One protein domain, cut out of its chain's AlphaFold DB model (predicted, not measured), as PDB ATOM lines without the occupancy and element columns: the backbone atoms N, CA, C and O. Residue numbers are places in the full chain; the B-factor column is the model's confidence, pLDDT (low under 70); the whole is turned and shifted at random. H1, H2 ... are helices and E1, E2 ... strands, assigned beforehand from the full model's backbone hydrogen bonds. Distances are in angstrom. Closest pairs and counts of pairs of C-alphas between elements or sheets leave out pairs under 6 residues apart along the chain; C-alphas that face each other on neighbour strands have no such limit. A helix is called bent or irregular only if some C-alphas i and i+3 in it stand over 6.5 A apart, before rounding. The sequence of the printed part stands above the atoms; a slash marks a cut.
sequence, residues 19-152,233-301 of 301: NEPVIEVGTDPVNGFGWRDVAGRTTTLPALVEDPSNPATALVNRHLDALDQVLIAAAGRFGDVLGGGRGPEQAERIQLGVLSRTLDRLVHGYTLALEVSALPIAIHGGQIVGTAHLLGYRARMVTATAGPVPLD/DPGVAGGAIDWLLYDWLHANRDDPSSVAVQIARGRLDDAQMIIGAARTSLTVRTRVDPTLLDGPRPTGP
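This is residues 19 to 152 and 233 to 301 of the 301 residues of an uncharacterized protein of Nitriliruptor sp (UniProt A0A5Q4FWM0). Look first for an up-and-down bundle of three helices, H2, H3 and H4, each running against the one before; a strand hairpin, E1 and E2, packs on residues 59 to 70 of H2. The helical hairpin of H5 and H6 packs on the bundle at H4 and H3, and short H1 packs on residues 109 to 116 of H3. The printed part has 203 residues, in the order E1 E2 H1 H2 H3 H4 H5 H6, the sheet E1 - E2 antiparallel. It is mostly helix and compact, radius of gyration of the C-alphas 16.4 A, spans 50 by 48 by 34 A.

Find C-alpha 22 at (167.199, 166.201, 255.156), where E1, residues 22 to 25, begins; E2 is residues 33 to 36, H1 residues 45 to 50. H2, residues 56 to 82, spans 33.6 A, kinks by 57 degrees near residue 76 and is irregular, C-alphas 77 and 80 being 8.0 A apart. H3, residues 90 to 116, spans 39.5 A; H4, residues 123 to 142, 28.7 A; H5, residues 234 to 251, 25.7 A. H6, residues 268 to 288, spans 30.9 A and ends at (170.145, 134.883, 249.775).

H3 and H4 touch as a helical hairpin, closest C-alphas Ser 100 and Gly 136, 4.4 A. H6 touches H4 at a steep tilt of 39 degrees, closest C-alphas Gly 126 and Ala 271, 4.3 A. H2 and H5 are apart. Between E1 and E2, N 24 and O 34 are 2.8 A apart. O i to N i+4 pairs are within hydrogen-bond range throughout H1, H4 and H5, 21 of 23 in H2, 22 of 23 in H3, 15 of 17 in H6.

Residues 153 to 232 are not printed; C-alphas 152 and 233 are 16.0 A apart across the cut. The link H5 to H6 is long. Look for pLDDT under 70 at residues 19, 25 to 32 and 295 to 301.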
ATOM      1  N   ASN A  19     161.019 172.593 257.292       62.59
ATOM      2  CA  ASN A  19     159.902 172.249 256.413       62.59
ATOM      3  C   ASN A  19     160.318 171.307 255.268       62.59
ATOM      4  O   ASN A  19     159.515 171.055 254.375       62.59
ATOM      5  N   GLU A  20     161.549 170.782 255.276       73.56
ATOM      6  CA  GLU A  20     162.033 169.858 254.245       73.56
ATOM      7  C   GLU A  20     162.733 168.631 254.848       73.56
ATOM      8  O   GLU A  20     163.430 168.762 255.858       73.56
ATOM      9  N   PRO A  21     162.592 167.446 254.224       77.12
ATOM     10  CA  PRO A  21     163.416 166.287 254.541       77.12
ATOM     11  C   PRO A  21     164.903 166.583 254.333       77.12
ATOM     12  O   PRO A  21     165.293 167.262 253.375       77.12
ATOM     13  N   VAL A  22     165.743 166.020 255.198       80.94
ATOM     14  CA  VAL A  22     167.199 166.201 255.156       80.94
ATOM     15  C   VAL A  22     167.911 164.866 255.031       80.94
ATOM     16  O   VAL A  22     167.446 163.832 255.516       80.94
ATOM     17  N   ILE A  23     169.062 164.906 254.372       76.81
ATOM     18  CA  ILE A  23     169.972 163.778 254.268       76.81
ATOM     19  C   ILE A  23     171.156 164.030 255.193       76.81
ATOM     20  O   ILE A  23     171.867 165.023 255.059       76.81
ATOM     21  N   GLU A  24     171.342 163.148 256.165       75.69
ATOM     22  CA  GLU A  24     172.516 163.167 257.023       75.69
ATOM     23  C   GLU A  24     173.623 162.392 256.317       75.69
ATOM     24  O   GLU A  24     173.440 161.229 255.956       75.69
ATOM     25  N   VAL A  25     174.758 163.062 256.108       64.94
ATOM     26  CA  VAL A  25     176.011 162.459 255.648       64.94
ATOM     27  C   VAL A  25     177.036 162.677 256.754       64.94
ATOM     28  O   VAL A  25     177.635 163.739 256.883       64.94
ATOM     29  N   GLY A  26     177.184 161.678 257.615       59.97
ATOM     30  CA  GLY A  26     178.199 161.649 258.655       59.97
ATOM     31  C   GLY A  26     179.606 161.557 258.068       59.97
ATOM     32  O   GLY A  26     179.812 161.144 256.929       59.97
ATOM     33  N   THR A  27     180.603 161.888 258.886       55.72
ATOM     34  CA  THR A  27     182.023 161.868 258.496       55.72
ATOM     35  C   THR A  27     182.570 160.460 258.236       55.72
ATOM     36  O   THR A  27     183.673 160.318 257.715       55.72
ATOM     37  N   ASP A  28     181.835 159.417 258.631       62.44
ATOM     38  CA  ASP A  28     182.191 158.028 258.358       62.44
ATOM     39  C   ASP A  28     181.426 157.519 257.124       62.44
ATOM     40  O   ASP A  28     180.218 157.282 257.229       62.44
ATOM     41  N   PRO A  29     182.092 157.279 255.976       58.53
ATOM     42  CA  PRO A  29     181.430 156.773 254.765       58.53
ATOM     43  C   PRO A  29     180.772 155.400 254.965       58.53
ATOM     44  O   PRO A  29     179.979 154.954 254.141       58.53
ATOM     45  N   VAL A  30     181.104 154.719 256.063       60.69
ATOM     46  CA  VAL A  30     180.609 153.391 256.409       60.69
ATOM     47  C   VAL A  30     179.210 153.449 257.041       60.69
ATOM     48  O   VAL A  30     178.360 152.629 256.700       60.69
ATOM     49  N   ASN A  31     178.947 154.429 257.915       62.97
ATOM     50  CA  ASN A  31     177.727 154.496 258.742       62.97
ATOM     51  C   ASN A  31     177.004 155.852 258.701       62.97
ATOM     52  O   ASN A  31     175.962 156.010 259.329       62.97
ATOM     53  N   GLY A  32     177.543 156.836 257.984       63.69
ATOM     54  CA  GLY A  32     177.085 158.218 258.055       63.69
ATOM     55  C   GLY A  32     175.805 158.537 257.287       63.69
ATOM     56  O   GLY A  32     175.343 159.658 257.406       63.69
ATOM     57  N   PHE A  33     175.236 157.626 256.494       74.69
ATOM     58  CA  PHE A  33     174.146 157.984 255.580       74.69
ATOM     59  C   PHE A  33     172.758 157.588 256.092       74.69
ATOM     60  O   PHE A  33     172.434 156.392 256.157       74.69
ATOM     61  N   GLY A  34     171.885 158.577 256.289       79.94
ATOM     62  CA  GLY A  34     170.471 158.368 256.600       79.94
ATOM     63  C   GLY A  34     169.579 159.515 256.130       79.94
ATOM     64  O   GLY A  34     169.991 160.669 256.130       79.94
ATOM     65  N   TRP A  35     168.345 159.202 255.738       87.38
ATOM     66  CA  TRP A  35     167.322 160.222 255.507       87.38
ATOM     67  C   TRP A  35     166.544 160.486 256.791       87.38
ATOM     68  O   TRP A  35     166.218 159.545 257.522       87.38
ATOM     69  N   ARG A  36     166.185 161.749 257.018       86.75
ATOM     70  CA  ARG A  36     165.203 162.156 258.022       86.75
ATOM     71  C   ARG A  36     164.055 162.915 257.381       86.75
ATOM     72  O   ARG A  36     164.265 163.738 256.491       86.75
ATOM     73  N   ASP A  37     162.845 162.629 257.844       84.75
ATOM     74  CA  ASP A  37     161.670 163.418 257.489       84.75
ATOM     75  C   ASP A  37     161.663 164.779 258.209       84.75
ATOM     76  O   ASP A  37     162.528 165.079 259.035       84.75
ATOM     77  N   VAL A  38     160.655 165.604 257.917       84.56
ATOM     78  CA  VAL A  38     160.478 166.933 258.533       84.56
ATOM     79  C   VAL A  38     160.317 166.890 260.059       84.56
ATOM     80  O   VAL A  38     160.567 167.885 260.733       84.56
ATOM     81  N   ALA A  39     159.920 165.743 260.619       83.31
ATOM     82  CA  ALA A  39     159.796 165.523 262.057       83.31
ATOM     83  C   ALA A  39     161.098 164.982 262.685       83.31
ATOM     84  O   ALA A  39     161.115 164.637 263.868       83.31
ATOM     85  N   GLY A  40     162.183 164.880 261.910       82.06
ATOM     86  CA  GLY A  40     163.474 164.360 262.352       82.06
ATOM     87  C   GLY A  40     163.518 162.837 262.512       82.06
ATOM     88  O   GLY A  40     164.481 162.310 263.079       82.06
ATOM     89  N   ARG A  41     162.498 162.111 262.036       85.31
ATOM     90  CA  ARG A  41     162.426 160.647 262.126       85.31
ATOM     91  C   ARG A  41     163.200 160.017 260.979       85.31
ATOM     92  O   ARG A  41     163.098 160.468 259.840       85.31
ATOM     93  N   THR A  42     163.938 158.948 261.271       86.12
ATOM     94  CA  THR A  42     164.636 158.164 260.247       86.12
ATOM     95  C   THR A  42     163.644 157.627 259.221       86.12
ATOM     96  O   THR A  42     162.612 157.061 259.581       86.12
ATOM     97  N   THR A  43     163.973 157.789 257.946       88.94
ATOM     98  CA  THR A  43     163.148 157.365 256.815       88.94
ATOM     99  C   THR A  43     164.029 156.882 255.656       88.94
ATOM    100  O   THR A  43     165.249 156.748 255.791       88.94
ATOM    101  N   THR A  44     163.419 156.585 254.513       89.81
ATOM    102  CA  THR A  44     164.092 156.159 253.285       89.81
ATOM    103  C   THR A  44     163.755 157.106 252.136       89.81
ATOM    104  O   THR A  44     162.742 157.802 252.169       89.81
ATOM    105  N   LEU A  45     164.597 157.130 251.097       93.56
ATOM    106  CA  LEU A  45     164.305 157.930 249.904       93.56
ATOM    107  C   LEU A  45     162.967 157.534 249.250       93.56
ATOM    108  O   LEU A  45     162.197 158.450 248.976       93.56
ATOM    109  N   PRO A  46     162.648 156.235 249.036       93.44
ATOM    110  CA  PRO A  46     161.355 155.834 248.481       93.44
ATOM    111  C   PRO A  46     160.172 156.401 249.269       93.44
ATOM    112  O   PRO A  46     159.318 157.051 248.683       93.44
ATOM    113  N   ALA A  47     160.181 156.277 250.600       92.38
ATOM    114  CA  ALA A  47     159.103 156.797 251.441       92.38
ATOM    115  C   ALA A  47     158.947 158.326 251.337       92.38
ATOM    116  O   ALA A  47     157.839 158.846 251.412       92.38
ATOM    117  N   LEU A  48     160.051 159.058 251.152       93.75
ATOM    118  CA  LEU A  48     160.000 160.508 250.961       93.75
ATOM    119  C   LEU A  48     159.433 160.908 249.597       93.75
ATOM    120  O   LEU A  48     158.729 161.910 249.526       93.75
ATOM    121  N   VAL A  49     159.736 160.164 248.530       95.62
ATOM    122  CA  VAL A  49     159.219 160.471 247.184       95.62
ATOM    123  C   VAL A  49     157.794 159.961 246.951       95.62
ATOM    124  O   VAL A  49     157.132 160.462 246.048       95.62
ATOM    125  N   GLU A  50     157.314 158.997 247.747       94.25
ATOM    126  CA  GLU A  50     155.903 158.569 247.759       94.25
ATOM    127  C   GLU A  50     154.963 159.683 248.232       94.25
ATOM    128  O   GLU A  50     153.809 159.736 247.806       94.25
ATOM    129  N   ASP A  51     155.442 160.575 249.101       91.69
ATOM    130  CA  ASP A  51     154.680 161.737 249.541       91.69
ATOM    131  C   ASP A  51     154.667 162.809 248.432       91.69
ATOM    132  O   ASP A  51     155.700 163.428 248.156       91.69
ATOM    133  N   PRO A  52     153.502 163.088 247.814       87.44
ATOM    134  CA  PRO A  52     153.403 164.015 246.690       87.44
ATOM    135  C   PRO A  52     153.664 165.476 247.080       87.44
ATOM    136  O   PRO A  52     153.794 166.323 246.197       87.44
ATOM    137  N   SER A  53     153.712 165.799 248.377       88.75
ATOM    138  CA  SER A  53     154.093 167.134 248.847       88.75
ATOM    139  C   SER A  53     155.600 167.389 248.751       88.75
ATOM    140  O   SER A  53     156.023 168.546 248.711       88.75
ATOM    141  N   ASN A  54     156.410 166.330 248.660       91.19
ATOM    142  CA  ASN A  54     157.856 166.442 248.565       91.19
ATOM    143  C   ASN A  54     158.331 166.590 247.106       91.19
ATOM    144  O   ASN A  54     157.830 165.926 246.196       91.19
ATOM    145  N   PRO A  55     159.375 167.401 246.849       93.31
ATOM    146  CA  PRO A  55     159.933 167.563 245.511       93.31
ATOM    147  C   PRO A  55     160.805 166.356 245.120       93.31
ATOM    148  O   PRO A  55     162.023 166.367 245.318       93.31
ATOM    149  N   ALA A  56     160.198 165.323 244.523       94.56
ATOM    150  CA  ALA A  56     160.865 164.056 244.190       94.56
ATOM    151  C   ALA A  56     162.188 164.233 243.420       94.56
ATOM    152  O   ALA A  56     163.207 163.660 243.801       94.56
ATOM    153  N   THR A  57     162.218 165.088 242.389       95.31
ATOM    154  CA  THR A  57     163.442 165.356 241.612       95.31
ATOM    155  C   THR A  57     164.569 165.920 242.477       95.31
ATOM    156  O   THR A  57     165.717 165.500 242.349       95.31
ATOM    157  N   ALA A  58     164.261 166.845 243.392       93.75
ATOM    158  CA  ALA A  58     165.263 167.433 244.276       93.75
ATOM    159  C   ALA A  58     165.774 166.420 245.311       93.75
ATOM    160  O   ALA A  58     166.957 166.435 245.641       93.75
ATOM    161  N   LEU A  59     164.908 165.534 245.812       94.94
ATOM    162  CA  LEU A  59     165.299 164.466 246.736       94.94
ATOM    163  C   LEU A  59     166.211 163.431 246.067       94.94
ATOM    164  O   LEU A  59     167.230 163.050 246.640       94.94
ATOM    165  N   VAL A  60     165.879 163.014 244.843       95.69
ATOM    166  CA  VAL A  60     166.688 162.071 244.059       95.69
ATOM    167  C   VAL A  60     168.066 162.657 243.734       95.69
ATOM    168  O   VAL A  60     169.071 161.970 243.911       95.69
ATOM    169  N   ASN A  61     168.140 163.931 243.341       95.06
ATOM    170  CA  ASN A  61     169.423 164.597 243.096       95.06
ATOM    171  C   ASN A  61     170.257 164.715 244.379       95.06
ATOM    172  O   ASN A  61     171.420 164.323 244.384       95.06
ATOM    173  N   ARG A  62     169.647 165.140 245.497       93.56
ATOM    174  CA  ARG A  62     170.322 165.184 246.807       93.56
ATOM    175  C   ARG A  62     170.849 163.817 247.241       93.56
ATOM    176  O   ARG A  62     171.914 163.728 247.848       93.56
ATOM    177  N   HIS A  63     170.119 162.745 246.936       94.19
ATOM    178  CA  HIS A  63     170.574 161.386 247.209       94.19
ATOM    179  C   HIS A  63     171.834 161.027 246.416       94.19
ATOM    180  O   HIS A  63     172.753 160.440 246.980       94.19
ATOM    181  N   LEU A  64     171.870 161.372 245.125       94.81
ATOM    182  CA  LEU A  64     173.032 161.144 244.269       94.81
ATOM    183  C   LEU A  64     174.248 161.938 244.745       94.81
ATOM    184  O   LEU A  64     175.311 161.344 244.892       94.81
ATOM    185  N   ASP A  65     174.079 163.223 245.067       91.50
ATOM    186  CA  ASP A  65     175.161 164.066 245.596       91.50
ATOM    187  C   ASP A  65     175.763 163.455 246.869       91.50
ATOM    188  O   ASP A  65     176.978 163.346 247.024       91.50
ATOM    189  N   ALA A  66     174.907 163.000 247.782       89.31
ATOM    190  CA  ALA A  66     175.338 162.380 249.024       89.31
ATOM    191  C   ALA A  66     175.994 161.003 248.811       89.31
ATOM    192  O   ALA A  66     176.976 160.683 249.481       89.31
ATOM    193  N   LEU A  67     175.486 160.191 247.876       92.81
ATOM    194  CA  LEU A  67     176.128 158.937 247.482       92.81
ATOM    195  C   LEU A  67     177.520 159.204 246.891       92.81
ATOM    196  O   LEU A  67     178.467 158.516 247.263       92.81
ATOM    197  N   ASP A  68     177.679 160.230 246.057       92.44
ATOM    198  CA  ASP A  68     178.977 160.625 245.499       92.44
ATOM    199  C   ASP A  68     179.981 161.027 246.595       92.44
ATOM    200  O   ASP A  68     181.117 160.555 246.607       92.44
ATOM    201  N   GLN A  69     179.547 161.781 247.613       88.56
ATOM    202  CA  GLN A  69     180.394 162.089 248.776       88.56
ATOM    203  C   GLN A  69     180.832 160.832 249.544       88.56
ATOM    204  O   GLN A  69     181.996 160.726 249.945       88.56
ATOM    205  N   VAL A  70     179.934 159.851 249.721       89.75
ATOM    206  CA  VAL A  70     180.286 158.555 250.328       89.75
ATOM    207  C   VAL A  70     181.350 157.840 249.493       89.75
ATOM    208  O   VAL A  70     182.296 157.290 250.058       89.75
ATOM    209  N   LEU A  71     181.238 157.875 248.163       92.88
ATOM    210  CA  LEU A  71     182.210 157.261 247.253       92.88
ATOM    211  C   LEU A  71     183.574 157.948 247.314       92.88
ATOM    212  O   LEU A  71     184.587 157.254 247.403       92.88
ATOM    213  N   ILE A  72     183.614 159.282 247.338       90.94
ATOM    214  CA  ILE A  72     184.851 160.063 247.476       90.94
ATOM    215  C   ILE A  72     185.551 159.722 248.797       90.94
ATOM    216  O   ILE A  72     186.741 159.396 248.811       90.94
ATOM    217  N   ALA A  73     184.813 159.730 249.908       89.25
ATOM    218  CA  ALA A  73     185.356 159.397 251.221       89.25
ATOM    219  C   ALA A  73     185.824 157.930 251.303       89.25
ATOM    220  O   ALA A  73     186.887 157.645 251.861       89.25
ATOM    221  N   ALA A  74     185.075 156.994 250.714       91.75
ATOM    222  CA  ALA A  74     185.458 155.587 250.642       91.75
ATOM    223  C   ALA A  74     186.721 155.367 249.797       91.75
ATOM    224  O   ALA A  74     187.613 154.632 250.222       91.75
ATOM    225  N   ALA A  75     186.825 156.017 248.636       91.06
ATOM    226  CA  ALA A  75     187.993 155.938 247.765       91.06
ATOM    227  C   ALA A  75     189.244 156.509 248.449       91.06
ATOM    228  O   ALA A  75     190.293 155.868 248.427       91.06
ATOM    229  N   GLY A  76     189.128 157.657 249.125       91.19
ATOM    230  CA  GLY A  76     190.241 158.247 249.874       91.19
ATOM    231  C   GLY A  76     190.723 157.374 251.038       91.19
ATOM    232  O   GLY A  76     191.915 157.336 251.328       91.19
ATOM    233  N   ARG A  77     189.813 156.644 251.696       91.75
ATOM    234  CA  ARG A  77     190.136 155.805 252.860       91.75
ATOM    235  C   ARG A  77     190.633 154.408 252.498       91.75
ATOM    236  O   ARG A  77     191.560 153.911 253.127       91.75
ATOM    237  N   PHE A  78     189.991 153.757 251.532       93.50
ATOM    238  CA  PHE A  78     190.221 152.347 251.205       93.50
ATOM    239  C   PHE A  78     190.860 152.139 249.828       93.50
ATOM    240  O   PHE A  78     190.998 150.995 249.399       93.50
ATOM    241  N   GLY A  79     191.262 153.210 249.137       91.94
ATOM    242  CA  GLY A  79     191.809 153.166 247.778       91.94
ATOM    243  C   GLY A  79     192.966 152.182 247.608       91.94
ATOM    244  O   GLY A  79     192.922 151.363 246.696       91.94
ATOM    245  N   ASP A  80     193.935 152.170 248.527       92.31
ATOM    246  CA  ASP A  80     195.087 151.253 248.460       92.31
ATOM    247  C   ASP A  80     194.681 149.776 248.565       92.31
ATOM    248  O   ASP A  80     195.259 148.913 247.903       92.31
ATOM    249  N   VAL A  81     193.666 149.473 249.380       94.56
ATOM    250  CA  VAL A  81     193.141 148.111 249.559       94.56
ATOM    251  C   VAL A  81     192.299 147.702 248.357       94.56
ATOM    252  O   VAL A  81     192.522 146.654 247.754       94.56
ATOM    253  N   LEU A  82     191.338 148.543 247.974       92.50
ATOM    254  CA  LEU A  82     190.407 148.277 246.876       92.50
ATOM    255  C   LEU A  82     191.083 148.349 245.501       92.50
ATOM    256  O   LEU A  82     190.564 147.808 244.524       92.50
ATOM    257  N   GLY A  83     192.225 149.025 245.405       88.75
ATOM    258  CA  GLY A  83     193.093 149.063 244.232       88.75
ATOM    259  C   GLY A  83     194.054 147.878 244.136       88.75
ATOM    260  O   GLY A  83     194.689 147.718 243.099       88.75
ATOM    261  N   GLY A  84     194.154 147.042 245.176       88.19
ATOM    262  CA  GLY A  84     195.067 145.895 245.214       88.19
ATOM    263  C   GLY A  84     196.526 146.250 245.523       88.19
ATOM    264  O   GLY A  84     197.399 145.407 245.349       88.19
ATOM    265  N   GLY A  85     196.805 147.470 245.995       89.75
ATOM    266  CA  GLY A  85     198.143 147.877 246.434       89.75
ATOM    267  C   GLY A  85     198.590 147.166 247.716       89.75
ATOM    268  O   GLY A  85     199.783 146.963 247.930       89.75
ATOM    269  N   ARG A  86     197.633 146.744 248.555       94.12
ATOM    270  CA  ARG A  86     197.867 145.902 249.737       94.12
ATOM    271  C   ARG A  86     196.629 145.095 250.129       94.12
ATOM    272  O   ARG A  86     195.512 145.410 249.729       94.12
ATOM    273  N   GLY A  87     196.826 144.089 250.979       91.25
ATOM    274  CA  GLY A  87     195.721 143.391 251.639       91.25
ATOM    275  C   GLY A  87     195.053 144.245 252.733       91.25
ATOM    276  O   GLY A  87     195.701 145.136 253.296       91.25
ATOM    277  N   PRO A  88     193.776 143.973 253.062       94.62
ATOM    278  CA  PRO A  88     193.088 144.642 254.160       94.62
ATOM    279  C   PRO A  88     193.590 144.149 255.522       94.62
ATOM    280  O   PRO A  88     193.854 142.958 255.728       94.62
ATOM    281  N   GLU A  89     193.611 145.041 256.500       95.06
ATOM    282  CA  GLU A  89     193.684 144.674 257.910       95.06
ATOM    283  C   GLU A  89     192.342 144.111 258.407       95.06
ATOM    284  O   GLU A  89     191.298 144.244 257.763       95.06
ATOM    285  N   GLN A  90     192.333 143.478 259.584       92.19
ATOM    286  CA  GLN A  90     191.107 142.880 260.124       92.19
ATOM    287  C   GLN A  90     190.006 143.920 260.386       92.19
ATOM    288  O   GLN A  90     188.840 143.659 260.094       92.19
ATOM    289  N   ALA A  91     190.366 145.094 260.910       92.06
ATOM    290  CA  ALA A  91     189.415 146.178 261.138       92.06
ATOM    291  C   ALA A  91     188.860 146.733 259.816       92.06
ATOM    292  O   ALA A  91     187.660 146.985 259.703       92.06
ATOM    293  N   GLU A  92     189.710 146.854 258.794       94.44
ATOM    294  CA  GLU A  92     189.303 147.299 257.461       94.44
ATOM    295  C   GLU A  92     188.371 146.291 256.789       94.44
ATOM    296  O   GLU A  92     187.389 146.707 256.190       94.44
ATOM    297  N   ARG A  93     188.597 144.977 256.943       94.12
ATOM    298  CA  ARG A  93     187.670 143.947 256.432       94.12
ATOM    299  C   ARG A  93     186.249 144.140 256.964       94.12
ATOM    300  O   ARG A  93     185.293 144.063 256.197       94.12
ATOM    301  N   ILE A  94     186.105 144.420 258.262       91.94
ATOM    302  CA  ILE A  94     184.795 144.683 258.875       91.94
ATOM    303  C   ILE A  94     184.182 145.952 258.271       91.94
ATOM    304  O   ILE A  94     183.025 145.944 257.858       91.94
ATOM    305  N   GLN A  95     184.966 147.027 258.175       92.06
ATOM    306  CA  GLN A  95     184.505 148.305 257.631       92.06
ATOM    307  C   GLN A  95     184.112 148.210 256.152       92.06
ATOM    308  O   GLN A  95     183.100 148.783 255.766       92.06
ATOM    309  N   LEU A  96     184.849 147.447 255.346       94.31
ATOM    310  CA  LEU A  96     184.540 147.180 253.942       94.31
ATOM    311  C   LEU A  96     183.236 146.392 253.784       94.31
ATOM    312  O   LEU A  96     182.440 146.716 252.908       94.31
ATOM    313  N   GLY A  97     182.980 145.415 254.659       92.62
ATOM    314  CA  GLY A  97     181.716 144.676 254.664       92.62
ATOM    315  C   GLY A  97     180.507 145.523 255.082       92.62
ATOM    316  O   GLY A  97     179.380 145.244 254.667       92.62
ATOM    317  N   VAL A  98     180.713 146.561 255.898       90.44
ATOM    318  CA  VAL A  98     179.657 147.538 256.214       90.44
ATOM    319  C   VAL A  98     179.502 148.546 255.072       90.44
ATOM    320  O   VAL A  98     178.382 148.790 254.637       90.44
ATOM    321  N   LEU A  99     180.603 149.053 254.511       91.81
ATOM    322  CA  LEU A  99     180.594 149.941 253.348       91.81
ATOM    323  C   LEU A  99     179.852 149.314 252.165       91.81
ATOM    324  O   LEU A  99     178.981 149.962 251.594       91.81
ATOM    325  N   SER A 100     180.148 148.058 251.812       93.69
ATOM    326  CA  SER A 100     179.486 147.392 250.685       93.69
ATOM    327  C   SER A 100     177.973 147.301 250.888       93.69
ATOM    328  O   SER A 100     177.224 147.517 249.942       93.69
ATOM    329  N   ARG A 101     177.521 147.035 252.121       91.88
ATOM    330  CA  ARG A 101     176.092 146.998 252.468       91.88
ATOM    331  C   ARG A 101     175.452 148.381 252.458       91.88
ATOM    332  O   ARG A 101     174.342 148.534 251.960       91.88
ATOM    333  N   THR A 102     176.163 149.396 252.944       91.12
ATOM    334  CA  THR A 102     175.719 150.786 252.836       91.12
ATOM    335  C   THR A 102     175.531 151.162 251.368       91.12
ATOM    336  O   THR A 102     174.438 151.583 251.012       91.12
ATOM    337  N   LEU A 103     176.515 150.928 250.496       94.38
ATOM    338  CA  LEU A 103     176.395 151.216 249.062       94.38
ATOM    339  C   LEU A 103     175.234 150.455 248.407       94.38
ATOM    340  O   LEU A 103     174.442 151.068 247.696       94.38
ATOM    341  N   ASP A 104     175.095 149.159 248.695       94.44
ATOM    342  CA  ASP A 104     173.990 148.325 248.208       94.44
ATOM    343  C   ASP A 104     172.621 148.928 248.603       94.44
ATOM    344  O   ASP A 104     171.738 149.089 247.757       94.44
ATOM    345  N   ARG A 105     172.459 149.361 249.862       92.00
ATOM    346  CA  ARG A 105     171.242 150.023 250.365       92.00
ATOM    347  C   ARG A 105     170.970 151.369 249.691       92.00
ATOM    348  O   ARG A 105     169.816 151.667 249.387       92.00
ATOM    349  N   LEU A 106     171.996 152.193 249.477       93.00
ATOM    350  CA  LEU A 106     171.841 153.504 248.836       93.00
ATOM    351  C   LEU A 106     171.442 153.355 247.370       93.00
ATOM    352  O   LEU A 106     170.446 153.932 246.942       93.00
ATOM    353  N   VAL A 107     172.143 152.493 246.631       96.50
ATOM    354  CA  VAL A 107     171.796 152.167 245.244       96.50
ATOM    355  C   VAL A 107     170.373 151.618 245.161       96.50
ATOM    356  O   VAL A 107     169.598 152.066 244.316       96.50
ATOM    357  N   HIS A 108     169.989 150.712 246.065       95.12
ATOM    358  CA  HIS A 108     168.622 150.204 246.115       95.12
ATOM    359  C   HIS A 108     167.595 151.324 246.340       95.12
ATOM    360  O   HIS A 108     166.647 151.454 245.563       95.12
ATOM    361  N   GLY A 109     167.812 152.170 247.353       94.19
ATOM    362  CA  GLY A 109     166.935 153.297 247.671       94.19
ATOM    363  C   GLY A 109     166.765 154.270 246.502       94.19
ATOM    364  O   GLY A 109     165.644 154.685 246.222       94.19
ATOM    365  N   TYR A 110     167.847 154.572 245.781       97.00
ATOM    366  CA  TYR A 110     167.805 155.356 244.547       97.00
ATOM    367  C   TYR A 110     166.969 154.676 243.455       97.00
ATOM    368  O   TYR A 110     166.085 155.304 242.873       97.00
ATOM    369  N   THR A 111     167.207 153.385 243.191       96.94
ATOM    370  CA  THR A 111     166.506 152.657 242.117       96.94
ATOM    371  C   THR A 111     165.000 152.555 242.357       96.94
ATOM    372  O   THR A 111     164.229 152.740 241.417       96.94
ATOM    373  N   LEU A 112     164.574 152.320 243.603       95.56
ATOM    374  CA  LEU A 112     163.159 152.297 243.974       95.56
ATOM    375  C   LEU A 112     162.527 153.687 243.892       95.56
ATOM    376  O   LEU A 112     161.401 153.823 243.428       95.56
ATOM    377  N   ALA A 113     163.247 154.732 244.302       96.31
ATOM    378  CA  ALA A 113     162.727 156.090 244.232       96.31
ATOM    379  C   ALA A 113     162.455 156.532 242.787       96.31
ATOM    380  O   ALA A 113     161.429 157.162 242.535       96.31
ATOM    381  N   LEU A 114     163.322 156.170 241.833       97.06
ATOM    382  CA  LEU A 114     163.071 156.412 240.408       97.06
ATOM    383  C   LEU A 114     161.802 155.711 239.913       97.06
ATOM    384  O   LEU A 114     161.023 156.312 239.179       97.06
ATOM    385  N   GLU A 115     161.591 154.458 240.321       95.06
ATOM    386  CA  GLU A 115     160.412 153.677 239.944       95.06
ATOM    387  C   GLU A 115     159.124 154.282 240.507       95.06
ATOM    388  O   GLU A 115     158.199 154.562 239.749       95.06
ATOM    389  N   VAL A 116     159.090 154.546 241.815       95.50
ATOM    390  CA  VAL A 116     157.926 155.115 242.510       95.50
ATOM    391  C   VAL A 116     157.545 156.488 241.952       95.50
ATOM    392  O   VAL A 116     156.368 156.778 241.758       95.50
ATOM    393  N   SER A 117     158.537 157.339 241.680       95.31
ATOM    394  CA  SER A 117     158.307 158.699 241.180       95.31
ATOM    395  C   SER A 117     158.174 158.788 239.655       95.31
ATOM    396  O   SER A 117     157.959 159.880 239.128       95.31
ATOM    397  N   ALA A 118     158.329 157.665 238.942       95.50
ATOM    398  CA  ALA A 118     158.404 157.593 237.482       95.50
ATOM    399  C   ALA A 118     159.403 158.597 236.860       95.50
ATOM    400  O   ALA A 118     159.222 159.060 235.729       95.50
ATOM    401  N   LEU A 119     160.459 158.956 237.598       96.31
ATOM    402  CA  LEU A 119     161.480 159.879 237.119       96.31
ATOM    403  C   LEU A 119     162.391 159.190 236.093       96.31
ATOM    404  O   LEU A 119     162.750 158.020 236.254       96.31
ATOM    405  N   PRO A 120     162.813 159.907 235.036       95.50
ATOM    406  CA  PRO A 120     163.688 159.335 234.030       95.50
ATOM    407  C   PRO A 120     165.078 159.061 234.607       95.50
ATOM    408  O   PRO A 120     165.630 159.846 235.380       95.50
ATOM    409  N   ILE A 121     165.687 157.970 234.148       95.56
ATOM    410  CA  ILE A 121     167.104 157.710 234.388       95.56
ATOM    411  C   ILE A 121     167.935 158.798 233.701       95.56
ATOM    412  O   ILE A 121     167.756 159.082 232.518       95.56
ATOM    413  N   ALA A 122     168.879 159.375 234.440       94.94
ATOM    414  CA  ALA A 122     169.888 160.283 233.909       94.94
ATOM    415  C   ALA A 122     171.246 159.578 233.784       94.94
ATOM    416  O   ALA A 122     171.584 158.711 234.592       94.94
ATOM    417  N   ILE A 123     172.065 160.011 232.815       96.69
ATOM    418  CA  ILE A 123     173.445 159.518 232.640       96.69
ATOM    419  C   ILE A 123     174.241 159.639 233.944       96.69
ATOM    420  O   ILE A 123     174.895 158.683 234.350       96.69
ATOM    421  N   HIS A 124     174.126 160.780 234.627       95.88
ATOM    422  CA  HIS A 124     174.830 161.032 235.882       95.88
ATOM    423  C   HIS A 124     174.479 160.013 236.978       95.88
ATOM    424  O   HIS A 124     175.366 159.489 237.646       95.88
ATOM    425  N   GLY A 125     173.200 159.638 237.090       97.06
ATOM    426  CA  GLY A 125     172.771 158.575 237.999       97.06
ATOM    427  C   GLY A 125     173.403 157.224 237.661       97.06
ATOM    428  O   GLY A 125     173.829 156.505 238.558       97.06
ATOM    429  N   GLY A 126     173.545 156.899 236.371       97.62
ATOM    430  CA  GLY A 126     174.252 155.695 235.924       97.62
ATOM    431  C   GLY A 126     175.741 155.702 236.282       97.62
ATOM    432  O   GLY A 126     176.275 154.669 236.676       97.62
ATOM    433  N   GLN A 127     176.406 156.858 236.200       97.94
ATOM    434  CA  GLN A 127     177.817 157.006 236.582       97.94
ATOM    435  C   GLN A 127     178.023 156.794 238.086       97.94
ATOM    436  O   GLN A 127     178.908 156.032 238.485       97.94
ATOM    437  N   ILE A 128     177.188 157.416 238.923       97.75
ATOM    438  CA  ILE A 128     177.273 157.283 240.383       97.75
ATOM    439  C   ILE A 128     176.922 155.855 240.814       97.75
ATOM    440  O   ILE A 128     177.689 155.233 241.547       97.75
ATOM    441  N   VAL A 129     175.814 155.289 240.319       98.25
ATOM    442  CA  VAL A 129     175.417 153.901 240.625       98.25
ATOM    443  C   VAL A 129     176.469 152.905 240.144       98.25
ATOM    444  O   VAL A 129     176.816 151.981 240.877       98.25
ATOM    445  N   GLY A 130     177.026 153.104 238.948       98.12
ATOM    446  CA  GLY A 130     178.119 152.287 238.433       98.12
ATOM    447  C   GLY A 130     179.356 152.354 239.329       98.12
ATOM    448  O   GLY A 130     179.909 151.323 239.703       98.12
ATOM    449  N   THR A 131     179.762 153.553 239.744       97.81
ATOM    450  CA  THR A 131     180.906 153.742 240.650       97.81
ATOM    451  C   THR A 131     180.659 153.072 242.005       97.81
ATOM    452  O   THR A 131     181.529 152.358 242.511       97.81
ATOM    453  N   ALA A 132     179.452 153.214 242.563       97.56
ATOM    454  CA  ALA A 132     179.050 152.543 243.796       97.56
ATOM    455  C   ALA A 132     179.080 151.020 243.675       97.56
ATOM    456  O   ALA A 132     179.604 150.344 244.560       97.56
ATOM    457  N   HIS A 133     178.585 150.477 242.562       97.75
ATOM    458  CA  HIS A 133     178.622 149.044 242.310       97.75
ATOM    459  C   HIS A 133     180.059 148.525 242.182       97.75
ATOM    460  O   HIS A 133     180.408 147.534 242.820       97.75
ATOM    461  N   LEU A 134     180.916 149.212 241.419       96.88
ATOM    462  CA  LEU A 134     182.327 148.854 241.255       96.88
ATOM    463  C   LEU A 134     183.063 148.813 242.605       96.88
ATOM    464  O   LEU A 134     183.783 147.853 242.894       96.88
ATOM    465  N   LEU A 135     182.876 149.840 243.437       96.06
ATOM    466  CA  LEU A 135     183.519 149.939 244.746       96.06
ATOM    467  C   LEU A 135     182.963 148.888 245.721       96.06
ATOM    468  O   LEU A 135     183.734 148.203 246.396       96.06
ATOM    469  N   GLY A 136     181.642 148.693 245.733       96.25
ATOM    470  CA  GLY A 136     180.966 147.674 246.534       96.25
ATOM    471  C   GLY A 136     181.378 146.248 246.161       96.25
ATOM    472  O   GLY A 136     181.668 145.447 247.050       96.25
ATOM    473  N   TYR A 137     181.483 145.934 244.869       96.62
ATOM    474  CA  TYR A 137     181.945 144.626 244.405       96.62
ATOM    475  C   TYR A 137     183.403 144.367 244.795       96.62
ATOM    476  O   TYR A 137     183.716 143.305 245.328       96.62
ATOM    477  N   ARG A 138     184.295 145.356 244.635       95.88
ATOM    478  CA  ARG A 138     185.691 145.240 245.093       95.88
ATOM    479  C   ARG A 138     185.796 145.012 246.598       95.88
ATOM    480  O   ARG A 138     186.593 144.180 247.027       95.88
ATOM    481  N   ALA A 139     184.979 145.701 247.393       96.12
ATOM    482  CA  ALA A 139     184.904 145.454 248.829       96.12
ATOM    483  C   ALA A 139     184.497 143.998 249.112       96.12
ATOM    484  O   ALA A 139     185.187 143.321 249.872       96.12
ATOM    485  N   ARG A 140     183.467 143.484 248.423       95.81
ATOM    486  CA  ARG A 140     183.025 142.084 248.540       95.81
ATOM    487  C   ARG A 140     184.092 141.071 248.125       95.81
ATOM    488  O   ARG A 140     184.242 140.053 248.797       95.81
ATOM    489  N   MET A 141     184.857 141.335 247.064       94.12
ATOM    490  CA  MET A 141     185.976 140.472 246.656       94.12
ATOM    491  C   MET A 141     187.022 140.365 247.769       94.12
ATOM    492  O   MET A 141     187.423 139.270 248.155       94.12
ATOM    493  N   VAL A 142     187.426 141.508 248.325       93.56
ATOM    494  CA  VAL A 142     188.449 141.594 249.375       93.56
ATOM    495  C   VAL A 142     187.976 140.976 250.701       93.56
ATOM    496  O   VAL A 142     188.791 140.472 251.476       93.56
ATOM    497  N   THR A 143     186.667 140.973 250.966       93.69
ATOM    498  CA  THR A 143     186.067 140.316 252.138       93.69
ATOM    499  C   THR A 143     185.608 138.879 251.883       93.69
ATOM    500  O   THR A 143     185.030 138.282 252.786       93.69
ATOM    501  N   ALA A 144     185.856 138.319 250.692       92.94
ATOM    502  CA  ALA A 144     185.404 136.985 250.279       92.94
ATOM    503  C   ALA A 144     183.878 136.771 250.400       92.94
ATOM    504  O   ALA A 144     183.410 135.698 250.769       92.94
ATOM    505  N   THR A 145     183.096 137.809 250.094       93.06
ATOM    506  CA  THR A 145     181.619 137.791 250.084       93.06
ATOM    507  C   THR A 145     181.027 138.063 248.698       93.06
ATOM    508  O   THR A 145     179.814 138.224 248.560       93.06
ATOM    509  N   ALA A 146     181.868 138.144 247.663       94.44
ATOM    510  CA  ALA A 146     181.412 138.194 246.279       94.44
ATOM    511  C   ALA A 146     180.828 136.833 245.865       94.44
ATOM    512  O   ALA A 146     181.304 135.788 246.308       94.44
ATOM    513  N   GLY A 147     179.796 136.855 245.017       93.19
ATOM    514  CA  GLY A 147     179.249 135.637 244.422       93.19
ATOM    515  C   GLY A 147     180.245 134.954 243.473       93.19
ATOM    516  O   GLY A 147     181.263 135.553 243.112       93.19
ATOM    517  N   PRO A 148     179.960 133.709 243.056       94.69
ATOM    518  CA  PRO A 148     180.839 132.963 242.166       94.69
ATOM    519  C   PRO A 148     180.987 133.679 240.821       94.69
ATOM    520  O   PRO A 148     180.021 134.198 240.259       94.69
ATOM    521  N   VAL A 149     182.210 133.680 240.297       94.44
ATOM    522  CA  VAL A 149     182.511 134.234 238.977       94.44
ATOM    523  C   VAL A 149     182.128 133.204 237.902       94.44
ATOM    524  O   VAL A 149     182.400 132.012 238.073       94.44
ATOM    525  N   PRO A 150     181.527 133.608 236.769       97.44
ATOM    526  CA  PRO A 150     181.280 132.697 235.658       97.44
ATOM    527  C   PRO A 150     182.560 131.971 235.206       97.44
ATOM    528  O   PRO A 150     183.620 132.585 235.038       97.44
ATOM    529  N   LEU A 151     182.452 130.653 235.002       96.69
ATOM    530  CA  LEU A 151     183.559 129.753 234.637       96.69
ATOM    531  C   LEU A 151     184.712 129.696 235.659       96.69
ATOM    532  O   LEU A 151     185.833 129.339 235.294       96.69
ATOM    533  N   ASP A 152     184.470 130.041 236.925       90.75
ATOM    534  CA  ASP A 152     185.493 129.906 237.963       90.75
ATOM    535  C   ASP A 152     185.959 128.448 238.119       90.75
ATOM    536  O   ASP A 152     185.156 127.514 238.082       90.75
ATOM    537  N   ASP A 233     169.316 130.093 240.409       97.81
ATOM    538  CA  ASP A 233     169.967 130.117 241.722       97.81
ATOM    539  C   ASP A 233     170.364 131.567 242.057       97.81
ATOM    540  O   ASP A 233     171.159 132.165 241.319       97.81
ATOM    541  N   PRO A 234     169.855 132.156 243.156       96.88
ATOM    542  CA  PRO A 234     170.099 133.565 243.424       96.88
ATOM    543  C   PRO A 234     171.566 133.898 243.731       96.88
ATOM    544  O   PRO A 234     172.060 134.962 243.356       96.88
ATOM    545  N   GLY A 235     172.303 133.000 244.388       95.56
ATOM    546  CA  GLY A 235     173.716 133.225 244.685       95.56
ATOM    547  C   GLY A 235     174.556 133.269 243.409       95.56
ATOM    548  O   GLY A 235     175.378 134.171 243.230       95.56
ATOM    549  N   VAL A 236     174.299 132.333 242.494       97.88
ATOM    550  CA  VAL A 236     174.984 132.246 241.201       97.88
ATOM    551  C   VAL A 236     174.585 133.397 240.283       97.88
ATOM    552  O   VAL A 236     175.461 134.052 239.724       97.88
ATOM    553  N   ALA A 237     173.290 133.689 240.157       98.38
ATOM    554  CA  ALA A 237     172.806 134.757 239.289       98.38
ATOM    555  C   ALA A 237     173.276 136.144 239.758       98.38
ATOM    556  O   ALA A 237     173.708 136.961 238.944       98.38
ATOM    557  N   GLY A 238     173.277 136.390 241.074       97.81
ATOM    558  CA  GLY A 238     173.842 137.608 241.653       97.81
ATOM    559  C   GLY A 238     175.339 137.750 241.359       97.81
ATOM    560  O   GLY A 238     175.771 138.810 240.911       97.81
ATOM    561  N   GLY A 239     176.121 136.678 241.543       97.75
ATOM    562  CA  GLY A 239     177.554 136.657 241.216       97.75
ATOM    563  C   GLY A 239     177.847 136.884 239.730       97.75
ATOM    564  O   GLY A 239     178.755 137.641 239.388       97.75
ATOM    565  N   ALA A 240     177.037 136.297 238.849       98.50
ATOM    566  CA  ALA A 240     177.150 136.455 237.405       98.50
ATOM    567  C   ALA A 240     176.882 137.896 236.938       98.50
ATOM    568  O   ALA A 240     177.666 138.437 236.153       98.50
ATOM    569  N   ILE A 241     175.811 138.531 237.437       98.75
ATOM    570  CA  ILE A 241     175.513 139.942 237.143       98.75
ATOM    571  C   ILE A 241     176.618 140.837 237.695       98.75
ATOM    572  O   ILE A 241     177.122 141.683 236.961       98.75
ATOM    573  N   ASP A 242     177.007 140.641 238.958       98.38
ATOM    574  CA  ASP A 242     178.060 141.425 239.605       98.38
ATOM    575  C   ASP A 242     179.375 141.358 238.812       98.38
ATOM    576  O   ASP A 242     180.018 142.384 238.609       98.38
ATOM    577  N   TRP A 243     179.760 140.176 238.320       98.06
ATOM    578  CA  TRP A 243     180.969 140.005 237.511       98.06
ATOM    579  C   TRP A 243     180.890 140.725 236.160       98.06
ATOM    580  O   TRP A 243     181.804 141.472 235.809       98.06
ATOM    581  N   LEU A 244     179.815 140.511 235.394       98.69
ATOM    582  CA  LEU A 244     179.643 141.152 234.088       98.69
ATOM    583  C   LEU A 244     179.562 142.675 234.241       98.69
ATOM    584  O   LEU A 244     180.247 143.412 233.538       98.69
ATOM    585  N   LEU A 245     178.790 143.159 235.216       98.62
ATOM    586  CA  LEU A 245     178.700 144.584 235.500       98.62
ATOM    587  C   LEU A 245     180.053 145.139 235.967       98.62
ATOM    588  O   LEU A 245     180.470 146.185 235.477       98.62
ATOM    589  N   TYR A 246     180.784 144.438 236.835       97.56
ATOM    590  CA  TYR A 246     182.147 144.814 237.217       97.56
ATOM    591  C   TYR A 246     183.064 144.965 236.000       97.56
ATOM    592  O   TYR A 246     183.735 145.988 235.879       97.56
ATOM    593  N   ASP A 247     183.083 143.989 235.094       97.25
ATOM    594  CA  ASP A 247     183.953 143.989 233.915       97.25
ATOM    595  C   ASP A 247     183.582 145.122 232.933       97.25
ATOM    596  O   ASP A 247     184.459 145.850 232.456       97.25
ATOM    597  N   TRP A 248     182.278 145.378 232.735       97.88
ATOM    598  CA  TRP A 248     181.786 146.550 232.001       97.88
ATOM    599  C   TRP A 248     182.271 147.866 232.612       97.88
ATOM    600  O   TRP A 248     182.845 148.714 231.923       97.88
ATOM    601  N   LEU A 249     182.037 148.053 233.912       97.12
ATOM    602  CA  LEU A 249     182.366 149.287 234.620       97.12
ATOM    603  C   LEU A 249     183.875 149.506 234.657       97.12
ATOM    604  O   LEU A 249     184.331 150.621 234.432       97.12
ATOM    605  N   HIS A 250     184.651 148.444 234.882       94.25
ATOM    606  CA  HIS A 250     186.106 148.490 234.938       94.25
ATOM    607  C   HIS A 250     186.730 148.948 233.616       94.25
ATOM    608  O   HIS A 250     187.697 149.718 233.631       94.25
ATOM    609  N   ALA A 251     186.163 148.521 232.486       94.06
ATOM    610  CA  ALA A 251     186.602 148.937 231.159       94.06
ATOM    611  C   ALA A 251     186.287 150.416 230.858       94.06
ATOM    612  O   ALA A 251     187.055 151.071 230.146       94.06
ATOM    613  N   ASN A 252     185.206 150.944 231.444       92.88
ATOM    614  CA  ASN A 252     184.676 152.294 231.223       92.88
ATOM    615  C   ASN A 252     184.997 153.275 232.372       92.88
ATOM    616  O   ASN A 252     184.237 154.206 232.635       92.88
ATOM    617  N   ARG A 253     186.121 153.084 233.071       90.25
ATOM    618  CA  ARG A 253     186.633 154.047 234.065       90.25
ATOM    619  C   ARG A 253     187.359 155.200 233.379       90.25
ATOM    620  O   ARG A 253     187.942 154.997 232.311       90.25
ATOM    621  N   ASP A 254     187.344 156.367 234.022       82.94
ATOM    622  CA  ASP A 254     188.030 157.578 233.542       82.94
ATOM    623  C   ASP A 254     189.520 157.317 233.276       82.94
ATOM    624  O   ASP A 254     190.039 157.558 232.186       82.94
ATOM    625  N   ASP A 255     190.184 156.674 234.238       83.25
ATOM    626  CA  ASP A 255     191.565 156.228 234.119       83.25
ATOM    627  C   ASP A 255     191.811 154.939 234.940       83.25
ATOM    628  O   ASP A 255     190.977 154.554 235.767       83.25
ATOM    629  N   PRO A 256     192.937 154.226 234.726       78.00
ATOM    630  CA  PRO A 256     193.227 152.973 235.428       78.00
ATOM    631  C   PRO A 256     193.308 153.082 236.959       78.00
ATOM    632  O   PRO A 256     193.036 152.087 237.638       78.00
ATOM    633  N   SER A 257     193.659 154.254 237.492       77.62
ATOM    634  CA  SER A 257     193.753 154.556 238.926       77.62
ATOM    635  C   SER A 257     192.444 155.076 239.529       77.62
ATOM    636  O   SER A 257     192.244 154.963 240.737       77.62
ATOM    637  N   SER A 258     191.515 155.558 238.703       82.56
ATOM    638  CA  SER A 258     190.196 156.005 239.142       82.56
ATOM    639  C   SER A 258     189.174 154.869 239.201       82.56
ATOM    640  O   SER A 258     189.230 153.874 238.470       82.56
ATOM    641  N   VAL A 259     188.212 155.021 240.109       83.56
ATOM    642  CA  VAL A 259     186.987 154.209 240.182       83.56
ATOM    643  C   VAL A 259     185.797 154.910 239.528       83.56
ATOM    644  O   VAL A 259     184.756 154.283 239.362       83.56
ATOM    645  N   ALA A 260     185.943 156.181 239.140       89.31
ATOM    646  CA  ALA A 260     184.875 156.958 238.533       89.31
ATOM    647  C   ALA A 260     184.492 156.363 237.175       89.31
ATOM    648  O   ALA A 260     185.303 156.288 236.245       89.31
ATOM    649  N   VAL A 261     183.238 155.934 237.079       93.56
ATOM    650  CA  VAL A 261     182.671 155.346 235.869       93.56
ATOM    651  C   VAL A 261     182.252 156.452 234.912       93.56
ATOM    652  O   VAL A 261     181.517 157.374 235.268       93.56
ATOM    653  N   GLN A 262     182.686 156.332 233.663       94.12
ATOM    654  CA  GLN A 262     182.335 157.243 232.588       94.12
ATOM    655  C   GLN A 262     181.294 156.611 231.671       94.12
ATOM    656  O   GLN A 262     181.396 155.454 231.267       94.12
ATOM    657  N   ILE A 263     180.288 157.403 231.313       93.31
ATOM    658  CA  ILE A 263     179.280 157.038 230.321       93.31
ATOM    659  C   ILE A 263     179.296 158.142 229.271       93.31
ATOM    660  O   ILE A 263     179.089 159.315 229.585       93.31
ATOM    661  N   ALA A 264     179.579 157.783 228.019       88.38
ATOM    662  CA  ALA A 264     179.679 158.771 226.952       88.38
ATOM    663  C   ALA A 264     178.336 159.491 226.721       88.38
ATOM    664  O   ALA A 264     177.251 158.929 226.900       88.38
ATOM    665  N   ARG A 265     178.396 160.755 226.285       87.00
ATOM    666  CA  ARG A 265     177.190 161.534 225.960       87.00
ATOM    667  C   ARG A 265     176.343 160.802 224.915       87.00
ATOM    668  O   ARG A 265     176.874 160.259 223.951       87.00
ATOM    669  N   GLY A 266     175.026 160.808 225.110       88.12
ATOM    670  CA  GLY A 266     174.080 160.112 224.232       88.12
ATOM    671  C   GLY A 266     173.965 158.604 224.480       88.12
ATOM    672  O   GLY A 266     173.184 157.951 223.802       88.12
ATOM    673  N   ARG A 267     174.687 158.043 225.460       92.69
ATOM    674  CA  ARG A 267     174.615 156.619 225.830       92.69
ATOM    675  C   ARG A 267     173.695 156.390 227.024       92.69
ATOM    676  O   ARG A 267     174.084 155.795 228.025       92.69
ATOM    677  N   LEU A 268     172.465 156.893 226.918       95.62
ATOM    678  CA  LEU A 268     171.454 156.724 227.962       95.62
ATOM    679  C   LEU A 268     171.162 155.239 228.232       95.62
ATOM    680  O   LEU A 268     171.037 154.848 229.388       95.62
ATOM    681  N   ASP A 269     171.152 154.414 227.187       95.94
ATOM    682  CA  ASP A 269     170.915 152.970 227.287       95.94
ATOM    683  C   ASP A 269     171.969 152.261 228.154       95.94
ATOM    684  O   ASP A 269     171.645 151.327 228.884       95.94
ATOM    685  N   ASP A 270     173.223 152.731 228.143       96.69
ATOM    686  CA  ASP A 270     174.273 152.179 229.007       96.69
ATOM    687  C   ASP A 270     174.008 152.543 230.479       96.69
ATOM    688  O   ASP A 270     174.180 151.703 231.362       96.69
ATOM    689  N   ALA A 271     173.524 153.759 230.759       97.44
ATOM    690  CA  ALA A 271     173.116 154.154 232.109       97.44
ATOM    691  C   ALA A 271     171.909 153.339 232.600       97.44
ATOM    692  O   ALA A 271     171.897 152.884 233.745       97.44
ATOM    693  N   GLN A 272     170.919 153.109 231.734       97.69
ATOM    694  CA  GLN A 272     169.762 152.267 232.040       97.69
ATOM    695  C   GLN A 272     170.171 150.819 232.314       97.69
ATOM    696  O   GLN A 272     169.721 150.235 233.297       97.69
ATOM    697  N   MET A 273     171.065 150.262 231.492       98.19
ATOM    698  CA  MET A 273     171.615 148.924 231.695       98.19
ATOM    699  C   MET A 273     172.335 148.812 233.042       98.19
ATOM    700  O   MET A 273     172.071 147.869 233.781       98.19
ATOM    701  N   ILE A 274     173.211 149.765 233.384       98.62
ATOM    702  CA  ILE A 274     173.958 149.758 234.653       98.62
ATOM    703  C   ILE A 274     173.002 149.778 235.850       98.62
ATOM    704  O   ILE A 274     173.133 148.956 236.756       98.62
ATOM    705  N   ILE A 275     172.023 150.687 235.850       98.50
ATOM    706  CA  ILE A 275     171.053 150.815 236.946       98.50
ATOM    707  C   ILE A 275     170.170 149.565 237.036       98.50
ATOM    708  O   ILE A 275     169.942 149.061 238.136       98.50
ATOM    709  N   GLY A 276     169.707 149.041 235.898       98.38
ATOM    710  CA  GLY A 276     168.903 147.822 235.835       98.38
ATOM    711  C   GLY A 276     169.654 146.599 236.360       98.38
ATOM    712  O   GLY A 276     169.144 145.896 237.227       98.38
ATOM    713  N   ALA A 277     170.892 146.385 235.911       98.69
ATOM    714  CA  ALA A 277     171.743 145.297 236.384       98.69
ATOM    715  C   ALA A 277     172.052 145.418 237.884       98.69
ATOM    716  O   ALA A 277     171.913 144.441 238.621       98.69
ATOM    717  N   ALA A 278     172.395 146.619 238.368       98.38
ATOM    718  CA  ALA A 278     172.637 146.854 239.790       98.38
ATOM    719  C   ALA A 278     171.388 146.555 240.637       98.38
ATOM    720  O   ALA A 278     171.483 145.844 241.636       98.38
ATOM    721  N   ARG A 279     170.210 147.034 240.212       97.94
ATOM    722  CA  ARG A 279     168.929 146.740 240.871       97.94
ATOM    723  C   ARG A 279     168.662 145.237 240.913       97.94
ATOM    724  O   ARG A 279     168.370 144.711 241.984       97.94
ATOM    725  N   THR A 280     168.782 144.546 239.782       98.38
ATOM    726  CA  THR A 280     168.516 143.105 239.703       98.38
ATOM    727  C   THR A 280     169.483 142.302 240.563       98.38
ATOM    728  O   THR A 280     169.030 141.435 241.305       98.38
ATOM    729  N   SER A 281     170.787 142.610 240.538       97.81
ATOM    730  CA  SER A 281     171.764 141.966 241.428       97.81
ATOM    731  C   SER A 281     171.350 142.104 242.896       97.81
ATOM    732  O   SER A 281     171.305 141.109 243.621       97.81
ATOM    733  N   LEU A 282     170.965 143.308 243.330       96.69
ATOM    734  CA  LEU A 282     170.507 143.551 244.700       96.69
ATOM    735  C   LEU A 282     169.246 142.749 245.030       96.69
ATOM    736  O   LEU A 282     169.212 142.059 246.046       96.69
ATOM    737  N   THR A 283     168.237 142.776 244.157       96.25
ATOM    738  CA  THR A 283     167.003 141.996 244.331       96.25
ATOM    739  C   THR A 283     167.296 140.506 244.467       96.25
ATOM    740  O   THR A 283     166.787 139.853 245.375       96.25
ATOM    741  N   VAL A 284     168.150 139.955 243.613       96.56
ATOM    742  CA  VAL A 284     168.512 138.540 243.661       96.56
ATOM    743  C   VAL A 284     169.293 138.223 244.943       96.56
ATOM    744  O   VAL A 284     168.960 137.270 245.646       96.56
ATOM    745  N   ARG A 285     170.266 139.056 245.322       95.38
ATOM    746  CA  ARG A 285     171.062 138.867 246.545       95.38
ATOM    747  C   ARG A 285     170.231 138.965 247.826       95.38
ATOM    748  O   ARG A 285     170.541 138.255 248.777       95.38
ATOM    749  N   THR A 286     169.142 139.741 247.851       95.56
ATOM    750  CA  THR A 286     168.212 139.745 249.002       95.56
ATOM    751  C   THR A 286     167.456 138.431 249.196       95.56
ATOM    752  O   THR A 286     167.001 138.149 250.301       95.56
ATOM    753  N   ARG A 287     167.356 137.580 248.165       95.00
ATOM    754  CA  ARG A 287     166.817 136.217 248.316       95.00
ATOM    755  C   ARG A 287     167.789 135.298 249.070       95.00
ATOM    756  O   ARG A 287     167.347 134.325 249.668       95.00
ATOM    757  N   VAL A 288     169.090 135.608 249.041       93.31
ATOM    758  CA  VAL A 288     170.145 134.883 249.775       93.31
ATOM    759  C   VAL A 288     170.322 135.452 251.184       93.31
ATOM    760  O   VAL A 288     170.368 134.699 252.151       93.31
ATOM    761  N   ASP A 289     170.399 136.780 251.300       93.38
ATOM    762  CA  ASP A 289     170.476 137.511 252.568       93.38
ATOM    763  C   ASP A 289     169.332 138.537 252.651       93.38
ATOM    764  O   ASP A 289     169.481 139.670 252.180       93.38
ATOM    765  N   PRO A 290     168.192 138.179 253.271       91.50
ATOM    766  CA  PRO A 290     167.061 139.092 253.435       91.50
ATOM    767  C   PRO A 290     167.381 140.352 254.247       91.50
ATOM    768  O   PRO A 290     166.657 141.336 254.140       91.50
ATOM    769  N   THR A 291     168.461 140.340 255.037       89.31
ATOM    770  CA  THR A 291     168.890 141.482 255.864       89.31
ATOM    771  C   THR A 291     169.868 142.408 255.143       89.31
ATOM    772  O   THR A 291     170.317 143.400 255.715       89.31
ATOM    773  N   LEU A 292     170.202 142.121 253.877       88.31
ATOM    774  CA  LEU A 292     171.205 142.857 253.100       88.31
ATOM    775  C   LEU A 292     170.943 144.369 253.049       88.31
ATOM    776  O   LEU A 292     171.886 145.159 253.041       88.31
ATOM    777  N   LEU A 293     169.668 144.754 252.985       86.69
ATOM    778  CA  LEU A 293     169.226 146.139 252.824       86.69
ATOM    779  C   LEU A 293     168.754 146.772 254.136       86.69
ATOM    780  O   LEU A 293     168.322 147.929 254.129       86.69
ATOM    781  N   ASP A 294     168.853 146.044 255.252       82.12
ATOM    782  CA  ASP A 294     168.552 146.595 256.564       82.12
ATOM    783  C   ASP A 294     169.496 147.772 256.845       82.12
ATOM    784  O   ASP A 294     170.704 147.730 256.587       82.12
ATOM    785  N   GLY A 295     168.939 148.862 257.374       65.00
ATOM    786  CA  GLY A 295     169.750 149.978 257.848       65.00
ATOM    787  C   GLY A 295     170.661 149.548 259.005       65.00
ATOM    788  O   GLY A 295     170.387 148.541 259.667       65.00
ATOM    789  N   PRO A 296     171.728 150.314 259.304       54.34
ATOM    790  CA  PRO A 296     172.471 150.106 260.539       54.34
ATOM    791  C   PRO A 296     171.476 150.128 261.702       54.34
ATOM    792  O   PRO A 296     170.743 151.104 261.884       54.34
ATOM    793  N   ARG A 297     171.396 149.022 262.455       45.97
ATOM    794  CA  ARG A 297     170.555 148.984 263.655       45.97
ATOM    795  C   ARG A 297     171.035 150.112 264.562       45.97
ATOM    796  O   ARG A 297     172.247 150.193 264.780       45.97
ATOM    797  N   PRO A 298     170.139 150.964 265.086       38.88
ATOM    798  CA  PRO A 298     170.548 151.943 266.071       38.88
ATOM    799  C   PRO A 298     171.213 151.174 267.209       38.88
ATOM    800  O   PRO A 298     170.589 150.328 267.854       38.88
ATOM    801  N   THR A 299     172.502 151.421 267.422       36.16
ATOM    802  CA  THR A 299     173.100 151.131 268.716       36.16
ATOM    803  C   THR A 299     172.314 151.998 269.685       36.16
ATOM    804  O   THR A 299     172.352 153.224 269.575       36.16
ATOM    805  N   GLY A 300     171.486 151.363 270.518       29.91
ATOM    806  CA  GLY A 300     170.731 152.057 271.557       29.91
ATOM    807  C   GLY A 300     171.653 152.903 272.447       29.91
ATOM    808  O   GLY A 300     172.873 152.745 272.364       29.91
ATOM    809  N   PRO A 301     171.070 153.811 273.248       36.56
ATOM    810  CA  PRO A 301     171.819 154.763 274.069       36.56
ATOM    811  C   PRO A 301     172.856 154.096 274.978       36.56
ATOM    812  O   PRO A 301     172.590 152.970 275.463       36.56
TER     813      PRO A 301